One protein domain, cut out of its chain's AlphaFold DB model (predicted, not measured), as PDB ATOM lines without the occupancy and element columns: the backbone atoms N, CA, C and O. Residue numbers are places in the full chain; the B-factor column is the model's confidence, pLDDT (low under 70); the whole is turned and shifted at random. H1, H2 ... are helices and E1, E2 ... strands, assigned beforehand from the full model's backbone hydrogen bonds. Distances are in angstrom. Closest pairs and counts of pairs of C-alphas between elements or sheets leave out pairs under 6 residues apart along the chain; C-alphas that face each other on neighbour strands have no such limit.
ATOM      1  N   LYS A  15     176.715 175.352 143.236       83.56
ATOM      2  CA  LYS A  15     177.796 176.345 143.109       83.56
ATOM      3  C   LYS A  15     177.262 177.776 143.123       83.56
ATOM      4  O   LYS A  15     177.891 178.642 143.724       83.56
ATOM      5  N   LEU A  16     176.110 178.024 142.492       81.38
ATOM      6  CA  LEU A  16     175.451 179.331 142.535       81.38
ATOM      7  C   LEU A  16     174.901 179.624 143.928       81.38
ATOM      8  O   LEU A  16     175.096 180.732 144.416       81.38
ATOM      9  N   GLN A  17     174.303 178.633 144.596       77.31
ATOM     10  CA  GLN A  17     173.832 178.800 145.972       77.31
ATOM     11  C   GLN A  17     174.990 179.109 146.930       77.31
ATOM     12  O   GLN A  17     174.890 180.021 147.746       77.31
ATOM     13  N   TYR A  18     176.110 178.390 146.805       85.06
ATOM     14  CA  TYR A  18     177.313 178.647 147.595       85.06
ATOM     15  C   TYR A  18     177.850 180.065 147.362       85.06
ATOM     16  O   TYR A  18     178.075 180.802 148.320       85.06
ATOM     17  N   LEU A  19     177.999 180.476 146.098       82.69
ATOM     18  CA  LEU A  19     178.480 181.815 145.756       82.69
ATOM     19  C   LEU A  19     177.541 182.905 146.287       82.69
ATOM     20  O   LEU A  19     178.005 183.897 146.845       82.69
ATOM     21  N   TYR A  20     176.232 182.711 146.138       81.75
ATOM     22  CA  TYR A  20     175.221 183.623 146.654       81.75
ATOM     23  C   TYR A  20     175.314 183.767 148.177       81.75
ATOM     24  O   TYR A  20     175.388 184.889 148.671       81.75
ATOM     25  N   ASN A  21     175.388 182.651 148.908       79.56
ATOM     26  CA  ASN A  21     175.475 182.658 150.368       79.56
ATOM     27  C   ASN A  21     176.720 183.417 150.857       79.56
ATOM     28  O   ASN A  21     176.600 184.274 151.729       79.56
ATOM     29  N   ILE A  22     177.890 183.163 150.256       87.25
ATOM     30  CA  ILE A  22     179.137 183.864 150.604       87.25
ATOM     31  C   ILE A  22     179.017 185.367 150.331       87.25
ATOM     32  O   ILE A  22     179.370 186.185 151.179       87.25
ATOM     33  N   LEU A  23     178.498 185.753 149.162       80.25
ATOM     34  CA  LEU A  23     178.333 187.165 148.810       80.25
ATOM     35  C   LEU A  23     177.328 187.869 149.725       80.25
ATOM     36  O   LEU A  23     177.566 189.009 150.126       80.25
ATOM     37  N   GLN A  24     176.223 187.205 150.062       79.31
ATOM     38  CA  GLN A  24     175.217 187.741 150.970       79.31
ATOM     39  C   GLN A  24     175.799 187.949 152.369       79.31
ATOM     40  O   GLN A  24     175.612 189.021 152.943       79.31
ATOM     41  N   GLU A  25     176.530 186.969 152.898       81.19
ATOM     42  CA  GLU A  25     177.155 187.068 154.215       81.19
ATOM     43  C   GLU A  25     178.168 188.219 154.265       81.19
ATOM     44  O   GLU A  25     178.088 189.079 155.143       81.19
ATOM     45  N   GLN A  26     179.074 188.303 153.285       81.06
ATOM     46  CA  GLN A  26     180.061 189.386 153.233       81.06
ATOM     47  C   GLN A  26     179.404 190.762 153.114       81.06
ATOM     48  O   GLN A  26     179.840 191.723 153.756       81.06
ATOM     49  N   PHE A  27     178.338 190.860 152.323       76.94
ATOM     50  CA  PHE A  27     177.582 192.096 152.195       76.94
ATOM     51  C   PHE A  27     176.919 192.490 153.518       76.94
ATOM     52  O   PHE A  27     177.042 193.636 153.940       76.94
ATOM     53  N   GLN A  28     176.262 191.551 154.202       75.56
ATOM     54  CA  GLN A  28     175.617 191.803 155.492       75.56
ATOM     55  C   GLN A  28     176.620 192.231 156.565       75.56
ATOM     56  O   GLN A  28     176.352 193.174 157.309       75.56
ATOM     57  N   GLN A  29     177.790 191.591 156.618       80.12
ATOM     58  CA  GLN A  29     178.858 191.974 157.541       80.12
ATOM     59  C   GLN A  29     179.324 193.411 157.287       80.12
ATOM     60  O   GLN A  29     179.353 194.224 158.214       80.12
ATOM     61  N   LYS A  30     179.628 193.750 156.027       76.50
ATOM     62  CA  LYS A  30     180.075 195.098 155.644       76.50
ATOM     63  C   LYS A  30     179.004 196.153 155.886       76.50
ATOM     64  O   LYS A  30     179.305 197.224 156.403       76.50
ATOM     65  N   PHE A  31     177.756 195.834 155.566       74.62
ATOM     66  CA  PHE A  31     176.624 196.713 155.819       74.62
ATOM     67  C   PHE A  31     176.455 196.991 157.314       74.62
ATOM     68  O   PHE A  31     176.322 198.145 157.710       74.62
ATOM     69  N   ASN A  32     176.515 195.955 158.156       75.88
ATOM     70  CA  ASN A  32     176.393 196.130 159.597       75.88
ATOM     71  C   ASN A  32     177.545 196.978 160.160       75.88
ATOM     72  O   ASN A  32     177.310 197.870 160.965       75.88
ATOM     73  N   GLU A  33     178.780 196.764 159.698       80.12
ATOM     74  CA  GLU A  33     179.939 197.583 160.082       80.12
ATOM     75  C   GLU A  33     179.726 199.071 159.747       80.12
ATOM     76  O   GLU A  33     179.880 199.941 160.609       80.12
ATOM     77  N   ILE A  34     179.309 199.368 158.512       77.06
ATOM     78  CA  ILE A  34     179.031 200.736 158.055       77.06
ATOM     79  C   ILE A  34     177.881 201.350 158.854       77.06
ATOM     80  O   ILE A  34     177.985 202.491 159.307       77.06
ATOM     81  N   TYR A  35     176.812 200.589 159.089       75.50
ATOM     82  CA  TYR A  35     175.669 201.043 159.869       75.50
ATOM     83  C   TYR A  35     176.064 201.424 161.296       75.50
ATOM     84  O   TYR A  35     175.736 202.518 161.756       75.50
ATOM     85  N   GLN A  36     176.817 200.568 161.988       81.88
ATOM     86  CA  GLN A  36     177.262 200.847 163.354       81.88
ATOM     87  C   GLN A  36     178.159 202.087 163.417       81.88
ATOM     88  O   GLN A  36     178.002 202.925 164.308       81.88
ATOM     89  N   ASN A  37     179.061 202.248 162.447       81.62
ATOM     90  CA  ASN A  37     179.906 203.436 162.349       81.62
ATOM     91  C   ASN A  37     179.084 204.700 162.074       81.62
ATOM     92  O   ASN A  37     179.325 205.734 162.695       81.62
ATOM     93  N   SER A  38     178.079 204.613 161.203       79.00
ATOM     94  CA  SER A  38     177.143 205.707 160.932       79.00
ATOM     95  C   SER A  38     176.389 206.120 162.197       79.00
ATOM     96  O   SER A  38     176.401 207.295 162.564       79.00
ATOM     97  N   CYS A  39     175.824 205.158 162.932       81.44
ATOM     98  CA  CYS A  39     175.163 205.399 164.214       81.44
ATOM     99  C   CYS A  39     176.100 206.070 165.225       81.44
ATOM    100  O   CYS A  39     175.737 207.077 165.832       81.44
ATOM    101  N   ARG A  40     177.332 205.568 165.370       87.12
ATOM    102  CA  ARG A  40     178.331 206.158 166.271       87.12
ATOM    103  C   ARG A  40     178.668 207.597 165.881       87.12
ATOM    104  O   ARG A  40     178.692 208.472 166.741       87.12
ATOM    105  N   ASN A  41     178.875 207.857 164.595       85.69
ATOM    106  CA  ASN A  41     179.185 209.194 164.094       85.69
ATOM    107  C   ASN A  41     178.018 210.168 164.297       85.69
ATOM    108  O   ASN A  41     178.243 211.308 164.698       85.69
ATOM    109  N   ARG A  42     176.776 209.716 164.082       84.62
ATOM    110  CA  ARG A  42     175.565 210.505 164.354       84.62
ATOM    111  C   ARG A  42     175.434 210.843 165.834       84.62
ATOM    112  O   ARG A  42     175.185 211.998 166.158       84.62
ATOM    113  N   ASN A  43     175.659 209.877 166.720       89.06
ATOM    114  CA  ASN A  43     175.606 210.108 168.164       89.06
ATOM    115  C   ASN A  43     176.675 211.114 168.606       89.06
ATOM    116  O   ASN A  43     176.358 212.058 169.321       89.06
ATOM    117  N   ASN A  44     177.907 210.976 168.108       90.62
ATOM    118  CA  ASN A  44     178.975 211.936 168.385       90.62
ATOM    119  C   ASN A  44     178.613 213.349 167.899       90.62
ATOM    120  O   ASN A  44     178.845 214.325 168.609       90.62
ATOM    121  N   LEU A  45     178.019 213.472 166.706       89.06
ATOM    122  CA  LEU A  45     177.544 214.756 166.190       89.06
ATOM    123  C   LEU A  45     176.434 215.349 167.071       89.06
ATOM    124  O   LEU A  45     176.465 216.544 167.351       89.06
ATOM    125  N   LEU A  46     175.481 214.532 167.531       90.38
ATOM    126  CA  LEU A  46     174.429 214.979 168.447       90.38
ATOM    127  C   LEU A  46     175.008 215.500 169.766       90.38
ATOM    128  O   LEU A  46     174.592 216.563 170.212       90.38
ATOM    129  N   THR A  47     176.010 214.826 170.333       95.25
ATOM    130  CA  THR A  47     176.716 215.306 171.533       95.25
ATOM    131  C   THR A  47     177.380 216.666 171.300       95.25
ATOM    132  O   THR A  47     177.290 217.554 172.143       95.25
ATOM    133  N   LEU A  48     178.009 216.875 170.141       93.94
ATOM    134  CA  LEU A  48     178.597 218.176 169.802       93.94
ATOM    135  C   LEU A  48     177.532 219.273 169.671       93.94
ATOM    136  O   LEU A  48     177.732 220.387 170.151       93.94
ATOM    137  N   ILE A  49     176.396 218.968 169.041       92.81
ATOM    138  CA  ILE A  49     175.265 219.898 168.920       92.81
ATOM    139  C   ILE A  49     174.696 220.243 170.299       92.81
ATOM    140  O   ILE A  49     174.390 221.407 170.557       92.81
ATOM    141  N   GLU A  50     174.573 219.260 171.190       93.81
ATOM    142  CA  GLU A  50     174.135 219.463 172.569       93.81
ATOM    143  C   GLU A  50     175.072 220.429 173.302       93.81
ATOM    144  O   GLU A  50     174.606 221.398 173.900       93.81
ATOM    145  N   TRP A  51     176.390 220.260 173.187       95.94
ATOM    146  CA  TRP A  51     177.351 221.216 173.747       95.94
ATOM    147  C   TRP A  51     177.185 222.618 173.159       95.94
ATOM    148  O   TRP A  51     177.056 223.575 173.915       95.94
ATOM    149  N   ILE A  52     177.066 222.746 171.834       94.06
ATOM    150  CA  ILE A  52     176.811 224.039 171.176       94.06
ATOM    151  C   ILE A  52     175.512 224.681 171.680       94.06
ATOM    152  O   ILE A  52     175.436 225.903 171.794       94.06
ATOM    153  N   SER A  53     174.488 223.884 172.001       94.25
ATOM    154  CA  SER A  53     173.195 224.395 172.462       94.25
ATOM    155  C   SER A  53     173.270 225.141 173.800       94.25
ATOM    156  O   SER A  53     172.412 225.986 174.056       94.25
ATOM    157  N   HIS A  54     174.311 224.898 174.605       92.75
ATOM    158  CA  HIS A  54     174.545 225.620 175.857       92.75
ATOM    159  C   HIS A  54     174.935 227.084 175.607       92.75
ATOM    160  O   HIS A  54     174.471 227.968 176.324       92.75
ATOM    161  N   ASP A  55     175.722 227.346 174.560       93.06
ATOM    162  CA  ASP A  55     176.220 228.689 174.238       93.06
ATOM    163  C   ASP A  55     175.359 229.396 173.184       93.06
ATOM    164  O   ASP A  55     175.141 230.609 173.238       93.06
ATOM    165  N   ASN A  56     174.874 228.655 172.184       94.00
ATOM    166  CA  ASN A  56     174.143 229.214 171.056       94.00
ATOM    167  C   ASN A  56     173.055 228.268 170.531       94.00
ATOM    168  O   ASN A  56     173.249 227.481 169.598       94.00
ATOM    169  N   LEU A  57     171.852 228.441 171.079       94.94
ATOM    170  CA  LEU A  57     170.650 227.710 170.677       94.94
ATOM    171  C   LEU A  57     170.322 227.854 169.186       94.94
ATOM    172  O   LEU A  57     169.863 226.898 168.569       94.94
ATOM    173  N   THR A  58     170.543 229.030 168.593       93.50
ATOM    174  CA  THR A  58     170.211 229.264 167.179       93.50
ATOM    175  C   THR A  58     171.138 228.478 166.259       93.50
ATOM    176  O   THR A  58     170.673 227.865 165.303       93.50
ATOM    177  N   VAL A  59     172.435 228.413 166.570       92.12
ATOM    178  CA  VAL A  59     173.382 227.582 165.812       92.12
ATOM    179  C   VAL A  59     173.056 226.099 165.975       92.12
ATOM    180  O   VAL A  59     173.019 225.382 164.978       92.12
ATOM    181  N   ALA A  60     172.750 225.640 167.191       93.50
ATOM    182  CA  ALA A  60     172.327 224.258 167.416       93.50
ATOM    183  C   ALA A  60     171.057 223.911 166.614       93.50
ATOM    184  O   ALA A  60     171.026 222.900 165.910       93.50
ATOM    185  N   ALA A  61     170.043 224.782 166.635       92.56
ATOM    186  CA  ALA A  61     168.825 224.609 165.846       92.56
ATOM    187  C   ALA A  61     169.109 224.583 164.337       92.56
ATOM    188  O   ALA A  61     168.555 223.745 163.628       92.56
ATOM    189  N   ASN A  62     170.012 225.441 163.853       90.50
ATOM    190  CA  ASN A  62     170.416 225.457 162.448       90.50
ATOM    191  C   ASN A  62     171.068 224.136 162.013       90.50
ATOM    192  O   ASN A  62     170.797 223.641 160.920       90.50
ATOM    193  N   LEU A  63     171.907 223.548 162.872       88.88
ATOM    194  CA  LEU A  63     172.573 222.268 162.613       88.88
ATOM    195  C   LEU A  63     171.578 221.101 162.579       88.88
ATOM    196  O   LEU A  63     171.621 220.297 161.648       88.88
ATOM    197  N   VAL A  64     170.664 221.028 163.555       89.38
ATOM    198  CA  VAL A  64     169.652 219.958 163.651       89.38
ATOM    199  C   VAL A  64     168.655 220.029 162.501       89.38
ATOM    200  O   VAL A  64     168.337 219.014 161.888       89.38
ATOM    201  N   LEU A  65     168.164 221.232 162.199       87.31
ATOM    202  CA  LEU A  65     167.156 221.453 161.164       87.31
ATOM    203  C   LEU A  65     167.761 221.598 159.762       87.31
ATOM    204  O   LEU A  65     167.010 221.697 158.794       87.31
ATOM    205  N   GLN A  66     169.095 221.637 159.657       85.00
ATOM    206  CA  GLN A  66     169.847 221.797 158.406       85.00
ATOM    207  C   GLN A  66     169.401 223.014 157.580       85.00
ATOM    208  O   GLN A  66     169.368 222.998 156.348       85.00
ATOM    209  N   ARG A  67     169.042 224.094 158.273       85.12
ATOM    210  CA  ARG A  67     168.582 225.365 157.702       85.12
ATOM    211  C   ARG A  67     169.131 226.517 158.528       85.12
ATOM    212  O   ARG A  67     169.668 226.304 159.603       85.12
ATOM    213  N   ASN A  68     169.041 227.733 158.019       86.19
ATOM    214  CA  ASN A  68     169.707 228.902 158.602       86.19
ATOM    215  C   ASN A  68     168.794 230.130 158.722       86.19
ATOM    216  O   ASN A  68     169.229 231.202 159.128       86.19
ATOM    217  N   ASP A  69     167.522 229.964 158.386       88.12
ATOM    218  CA  ASP A  69     166.454 230.950 158.465       88.12
ATOM    219  C   ASP A  69     165.546 230.659 159.670       88.12
ATOM    220  O   ASP A  69     164.321 230.771 159.600       88.12
ATOM    221  N   VAL A  70     166.148 230.247 160.787       91.31
ATOM    222  CA  VAL A  70     165.469 230.053 162.069       91.31
ATOM    223  C   VAL A  70     166.209 230.787 163.177       91.31
ATOM    224  O   VAL A  70     167.408 231.046 163.096       91.31
ATOM    225  N   ILE A  71     165.476 231.118 164.231       94.00
ATOM    226  CA  ILE A  71     166.019 231.601 165.493       94.00
ATOM    227  C   ILE A  71     165.491 230.716 166.613       94.00
ATOM    228  O   ILE A  71     164.312 230.358 166.621       94.00
ATOM    229  N   ALA A  72     166.363 230.373 167.553       95.44
ATOM    230  CA  ALA A  72     166.004 229.568 168.708       95.44
ATOM    231  C   ALA A  72     166.385 230.280 170.004       95.44
ATOM    232  O   ALA A  72     167.475 230.849 170.120       95.44
ATOM    233  N   LYS A  73     165.465 230.265 170.970       95.50
ATOM    234  CA  LYS A  73     165.623 230.901 172.282       95.50
ATOM    235  C   LYS A  73     164.948 230.077 173.366       95.50
ATOM    236  O   LYS A  73     163.939 229.422 173.119       95.50
ATOM    237  N   HIS A  74     165.468 230.185 174.582       93.75
ATOM    238  CA  HIS A  74     164.783 229.700 175.769       93.75
ATOM    239  C   HIS A  74     163.815 230.775 176.271       93.75
ATOM    240  O   HIS A  74     164.228 231.898 176.561       93.75
ATOM    241  N   ILE A  75     162.529 230.446 176.366       94.00
ATOM    242  CA  ILE A  75     161.488 231.330 176.896       94.00
ATOM    243  C   ILE A  75     160.701 230.526 177.929       94.00
ATOM    244  O   ILE A  75     160.111 229.502 177.594       94.00
ATOM    245  N   ASN A  76     160.703 230.975 179.186       92.31
ATOM    246  CA  ASN A  76     159.981 230.340 180.300       92.31
ATOM    247  C   ASN A  76     160.251 228.827 180.427       92.31
ATOM    248  O   ASN A  76     159.330 228.024 180.533       92.31
ATOM    249  N   GLY A  77     161.524 228.425 180.354       88.31
ATOM    250  CA  GLY A  77     161.916 227.013 180.455       88.31
ATOM    251  C   GLY A  77     161.607 226.162 179.216       88.31
ATOM    252  O   GLY A  77     161.912 224.977 179.223       88.31
ATOM    253  N   SER A  78     161.055 226.750 178.153       91.69
ATOM    254  CA  SER A  78     160.765 226.062 176.893       91.69
ATOM    255  C   SER A  78     161.677 226.551 175.768       91.69
ATOM    256  O   SER A  78     161.879 227.758 175.603       91.69
ATOM    257  N   LEU A  79     162.186 225.622 174.954       92.50
ATOM    258  CA  LEU A  79     162.876 225.944 173.707       92.50
ATOM    259  C   LEU A  79     161.847 226.371 172.655       92.50
ATOM    260  O   LEU A  79     161.007 225.575 172.241       92.50
ATOM    261  N   GLN A  80     161.925 227.620 172.209       95.00
ATOM    262  CA  GLN A  80     161.107 228.131 171.116       95.00
ATOM    263  C   GLN A  80     161.958 228.331 169.873       95.00
ATOM    264  O   GLN A  80     163.031 228.933 169.941       95.00
ATOM    265  N   ILE A  81     161.456 227.839 168.743       95.12
ATOM    266  CA  ILE A  81     162.087 227.960 167.431       95.12
ATOM    267  C   ILE A  81     161.094 228.650 166.504       95.12
ATOM    268  O   ILE A  81     159.956 228.202 166.369       95.12
ATOM    269  N   ALA A  82     161.522 229.734 165.865       94.00
ATOM    270  CA  ALA A  82     160.701 230.486 164.927       94.00
ATOM    271  C   ALA A  82     161.455 230.725 163.612       94.00
ATOM    272  O   ALA A  82     162.680 230.875 163.635       94.00
ATOM    273  N   PRO A  83     160.754 230.803 162.467       92.25
ATOM    274  CA  PRO A  83     161.350 231.276 161.227       92.25
ATOM    275  C   PRO A  83     161.914 232.688 161.399       92.25
ATOM    276  O   PRO A  83     161.277 233.559 161.993       92.25
ATOM    277  N   PHE A  84     163.091 232.929 160.840       88.00
ATOM    278  CA  PHE A  84     163.762 234.218 160.856       88.00
ATOM    279  C   PHE A  84     164.175 234.600 159.437       88.00
ATOM    280  O   PHE A  84     164.998 233.939 158.807       88.00
ATOM    281  N   LYS A  85     163.610 235.698 158.933       80.56
ATOM    282  CA  LYS A  85     164.043 236.292 157.668       80.56
ATOM    283  C   LYS A  85     165.187 237.250 157.959       80.56
ATOM    284  O   LYS A  85     164.962 238.334 158.490       80.56
ATOM    285  N   SER A  86     166.406 236.840 157.628       72.06
ATOM    286  CA  SER A  86     167.548 237.747 157.682       72.06
ATOM    287  C   SER A  86     167.519 238.677 156.467       72.06
ATOM    288  O   SER A  86     167.207 238.245 155.358       72.06
ATOM    289  N   ASN A  87     167.880 239.946 156.661       69.06
ATOM    290  CA  ASN A  87     168.023 240.913 155.567       69.06
ATOM    291  C   ASN A  87     169.228 240.607 154.660       69.06
ATOM    292  O   ASN A  87     169.441 241.307 153.673       69.06
ATOM    293  N   ASN A  88     170.035 239.600 155.007       63.50
ATOM    294  CA  ASN A  88     171.232 239.227 154.282       63.50
ATOM    295  C   ASN A  88     170.950 237.980 153.415       63.50
ATOM    296  O   ASN A  88     170.678 236.906 153.961       63.50
ATOM    297  N   PRO A  89     170.984 238.089 152.075       58.84
ATOM    298  CA  PRO A  89     170.676 236.975 151.178       58.84
ATOM    299  C   PRO A  89     171.730 235.851 151.200       58.84
ATOM    300  O   PRO A  89     171.455 234.760 150.713       58.84
ATOM    301  N   GLU A  90     172.911 236.068 151.792       60.22
ATOM    302  CA  GLU A  90     174.015 235.089 151.847       60.22
ATOM    303  C   GLU A  90     173.885 234.024 152.948       60.22
ATOM    304  O   GLU A  90     174.875 233.507 153.474       60.22
ATOM    305  N   LEU A  91     172.663 233.659 153.316       59.59
ATOM    306  CA  LEU A  91     172.423 232.560 154.236       59.59
ATOM    307  C   LEU A  91     172.903 231.240 153.587       59.59
ATOM    308  O   LEU A  91     172.152 230.546 152.903       59.59
ATOM    309  N   LYS A  92     174.173 230.870 153.826       62.75
ATOM    310  CA  LYS A  92     174.784 229.603 153.389       62.75
ATOM    311  C   LYS A  92     174.029 228.440 154.016       62.75
ATOM    312  O   LYS A  92     174.065 228.276 155.238       62.75
ATOM    313  N   SER A  93     173.310 227.668 153.205       64.06
ATOM    314  CA  SER A  93     172.625 226.473 153.684       64.06
ATOM    315  C   SER A  93     173.653 225.533 154.309       64.06
ATOM    316  O   SER A  93     174.677 225.213 153.701       64.06
ATOM    317  N   ILE A  94     173.404 225.108 155.548       63.31
ATOM    318  CA  ILE A  94     174.210 224.064 156.176       63.31
ATOM    319  C   ILE A  94     173.738 222.747 155.573       63.31
ATOM    320  O   ILE A  94     172.884 222.054 156.120       63.31
ATOM    321  N   LYS A  95     174.249 222.438 154.383       58.81
ATOM    322  CA  LYS A  95     173.969 221.181 153.705       58.81
ATOM    323  C   LYS A  95     175.085 220.205 154.040       58.81
ATOM    324  O   LYS A  95     176.206 220.336 153.560       58.81
ATOM    325  N   PHE A  96     174.775 219.213 154.863       63.50
ATOM    326  CA  PHE A  96     175.632 218.039 154.961       63.50
ATOM    327  C   PHE A  96     175.539 217.307 153.618       63.50
ATOM    328  O   PHE A  96     174.434 216.989 153.178       63.50
ATOM    329  N   ASN A  97     176.675 217.059 152.955       59.56
ATOM    330  CA  ASN A  97     176.724 216.435 151.621       59.56
ATOM    331  C   ASN A  97     176.002 215.078 151.542       59.56
ATOM    332  O   ASN A  97     175.681 214.620 150.450       59.56
ATOM    333  N   SER A  98     175.719 214.469 152.691       55.25
ATOM    334  CA  SER A  98     175.070 213.167 152.818       55.25
ATOM    335  C   SER A  98     173.872 213.183 153.779       55.25
ATOM    336  O   SER A  98     173.475 212.127 154.273       55.25
ATOM    337  N   GLY A  99     173.322 214.373 154.073       55.72
ATOM    338  CA  GLY A  99     172.317 214.576 155.121       55.72
ATOM    339  C   GLY A  99     172.816 214.101 156.494       55.72
ATOM    340  O   GLY A  99     173.898 213.537 156.628       55.72
ATOM    341  N   ILE A 100     172.035 214.303 157.557       59.03
ATOM    342  CA  ILE A 100     172.247 213.494 158.771       59.03
ATOM    343  C   ILE A 100     171.704 212.082 158.504       59.03
ATOM    344  O   ILE A 100     172.236 211.115 159.033       59.03
ATOM    345  N   ILE A 101     170.706 211.955 157.619       56.69
ATOM    346  CA  ILE A 101     169.935 210.736 157.348       56.69
ATOM    347  C   ILE A 101     170.339 210.055 156.018       56.69
ATOM    348  O   ILE A 101     170.392 208.826 155.976       56.69
ATOM    349  N   ASP A 102     170.719 210.810 154.981       58.94
ATOM    350  CA  ASP A 102     170.606 210.352 153.583       58.94
ATOM    351  C   ASP A 102     171.584 209.258 153.138       58.94
ATOM    352  O   ASP A 102     171.161 208.350 152.429       58.94
ATOM    353  N   LEU A 103     172.865 209.280 153.532       59.09
ATOM    354  CA  LEU A 103     173.820 208.273 153.021       59.09
ATOM    355  C   LEU A 103     173.421 206.846 153.403       59.09
ATOM    356  O   LEU A 103     173.485 205.932 152.587       59.09
ATOM    357  N   PHE A 104     172.958 206.684 154.641       58.28
ATOM    358  CA  PHE A 104     172.519 205.396 155.154       58.28
ATOM    359  C   PHE A 104     171.231 204.923 154.474       58.28
ATOM    360  O   PHE A 104     171.131 203.760 154.096       58.28
ATOM    361  N   GLU A 105     170.264 205.819 154.279       66.75
ATOM    362  CA  GLU A 105     169.014 205.471 153.603       66.75
ATOM    363  C   GLU A 105     169.252 205.113 152.132       66.75
ATOM    364  O   GLU A 105     168.673 204.152 151.638       66.75
ATOM    365  N   ILE A 106     170.159 205.814 151.445       67.62
ATOM    366  CA  ILE A 106     170.529 205.517 150.055       67.62
ATOM    367  C   ILE A 106     171.218 204.152 149.952       67.62
ATOM    368  O   ILE A 106     170.870 203.348 149.087       67.62
ATOM    369  N   GLU A 107     172.181 203.858 150.828       66.00
ATOM    370  CA  GLU A 107     172.863 202.560 150.840       66.00
ATOM    371  C   GLU A 107     171.910 201.414 151.200       66.00
ATOM    372  O   GLU A 107     171.950 200.358 150.562       66.00
ATOM    373  N   ARG A 108     170.999 201.638 152.153       69.38
ATOM    374  CA  ARG A 108     169.944 200.695 152.538       69.38
ATOM    375  C   ARG A 108     168.974 200.420 151.391       69.38
ATOM    376  O   ARG A 108     168.759 199.261 151.051       69.38
ATOM    377  N   ILE A 109     168.441 201.460 150.748       69.50
ATOM    378  CA  ILE A 109     167.528 201.327 149.602       69.50
ATOM    379  C   ILE A 109     168.221 200.582 148.457       69.50
ATOM    380  O   ILE A 109     167.644 199.664 147.880       69.50
ATOM    381  N   ASN A 110     169.477 200.915 148.153       68.19
ATOM    382  CA  ASN A 110     170.237 200.224 147.111       68.19
ATOM    383  C   ASN A 110     170.463 198.741 147.439       68.19
ATOM    384  O   ASN A 110     170.403 197.893 146.545       68.19
ATOM    385  N   ALA A 111     170.687 198.410 148.712       66.69
ATOM    386  CA  ALA A 111     170.803 197.033 149.177       66.69
ATOM    387  C   ALA A 111     169.478 196.265 149.051       66.69
ATOM    388  O   ALA A 111     169.448 195.172 148.481       66.69
ATOM    389  N   GLU A 112     168.380 196.847 149.534       72.12
ATOM    390  CA  GLU A 112     167.036 196.265 149.460       72.12
ATOM    391  C   GLU A 112     166.608 196.041 147.998       72.12
ATOM    392  O   GLU A 112     166.162 194.950 147.638       72.12
ATOM    393  N   LEU A 113     166.839 197.019 147.115       65.31
ATOM    394  CA  LEU A 113     166.568 196.899 145.678       65.31
ATOM    395  C   LEU A 113     167.384 195.782 145.018       65.31
ATOM    396  O   LEU A 113     166.870 195.063 144.156       65.31
ATOM    397  N   LYS A 114     168.642 195.592 145.431       65.94
ATOM    398  CA  LYS A 114     169.492 194.511 144.921       65.94
ATOM    399  C   LYS A 114     168.949 193.134 145.314       65.94
ATOM    400  O   LYS A 114     168.898 192.255 144.455       65.94
ATOM    401  N   ILE A 115     168.470 192.971 146.547       65.25
ATOM    402  CA  ILE A 115     167.831 191.732 147.028       65.25
ATOM    403  C   ILE A 115     166.541 191.449 146.247       65.25
ATOM    404  O   ILE A 115     166.346 190.345 145.738       65.25
ATOM    405  N   LEU A 116     165.684 192.459 146.081       66.19
ATOM    406  CA  LEU A 116     164.426 192.318 145.343       66.19
ATOM    407  C   LEU A 116     164.651 191.972 143.863       66.19
ATOM    408  O   LEU A 116     163.882 191.206 143.282       66.19
ATOM    409  N   SER A 117     165.729 192.473 143.249       59.62
ATOM    410  CA  SER A 117     166.073 192.152 141.857       59.62
ATOM    411  C   SER A 117     166.425 190.673 141.637       59.62
ATOM    412  O   SER A 117     166.216 190.146 140.544       59.62
ATOM    413  N   GLN A 118     166.912 189.995 142.678       59.62
ATOM    414  CA  GLN A 118     167.324 188.590 142.645       59.62
ATOM    415  C   GLN A 118     166.168 187.628 142.954       59.62
ATOM    416  O   GLN A 118     166.247 186.452 142.617       59.62
ATOM    417  N   GLN A 119     165.070 188.127 143.531       57.31
ATOM    418  CA  GLN A 119     163.881 187.341 143.865       57.31
ATOM    419  C   GLN A 119     162.891 187.151 142.707       57.31
ATOM    420  O   GLN A 119     161.818 186.602 142.942       57.31
ATOM    421  N   ARG A 120     163.187 187.561 141.459       45.94
ATOM    422  CA  ARG A 120     162.290 187.226 140.335       45.94
ATOM    423  C   ARG A 120     162.236 185.705 140.166       45.94
ATOM    424  O   ARG A 120     163.242 185.124 139.757       45.94
TER     425      ARG A 120
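What this domain is: This is residues 15 to 120 of the 155 residues of an uncharacterized protein of Loa loa (UniProt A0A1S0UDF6). One very long helix, H1, runs nearly the whole length of the model and ends at a small head, in which the short helix H2 folds back along the end of H1 and the two-stranded hairpin of E1 and E2 packs on H2. From the head a long link, residues 84 to 101, leads back to H3, which runs loosely alongside H1 in the opposite direction; the beginning of H1, residues 15 to 23, sticks out free. The printed part has 106 residues, with three named helices and two named strands in the order H1, H2, E1, E2, H3; the sheet, of order E1 - E2, is antiparallel, and the class is mostly helix. The whole is extended, a rod spanning 66 by 27 by 22 A, with a radius of gyration of the C-alphas of 20.5 A.

Where its parts are: H1 is residues 15 to 55, 60.9 A from first to last C-alpha, beginning at C-alpha 15 at (177.796, 176.345, 143.109) and ending at C-alpha 55 at (176.220, 228.689, 174.238). H2 is residues 57 to 65, 11.9 A long. E1 is residues 70 to 75, 15.4 A, and E2 is residues 78 to 83, 16.5 A. H3 is residues 102 to 118, 24.6 A, ending at C-alpha 118 at (167.324, 188.590, 142.645).

How they stand to each other: H1 and H2 form a helical hairpin: they touch, with residues 49 to 53 of H1 alone, and run opposite ways at a shallow tilt of 18 degrees. Their closest C-alphas, those of Ser 53 and Ala 60, are 5.1 A apart. The closest C-alphas of H2 and E1, those of Thr 58 and Ala 72, are 4.5 A apart; those of H2 and E2, Ala 61 and Ile 81, are 7.7 A apart. E1 and E2 are a hairpin of antiparallel neighbours, with 156 degrees between their directions; N 73 and O 80 are 3.0 A apart and N 80 and O 73 2.9 A, within hydrogen-bond range. H1 and H3 are close but not clearly touching, opposite ways at a shallow tilt of 16 degrees; their closest C-alphas, those of Tyr 35 and Phe 104, are 7.1 A apart. H3 is apart from H2 and from E1. In H2 and H3 every O i to N i+4 pair is within hydrogen-bond range; in H1 it is 35 of 37.

The domain as a whole: The C-alphas of Lys 15 and Asn 76 are the two farthest apart, 67.9 A. The printed part, residues 15 to 120, has no cut. The link from E2 to H3 is long, with 18 residues; the other links are tight. The mean pLDDT of the printed part is 79.1, and residues 87 to 111 and 113 to 120 are under 70.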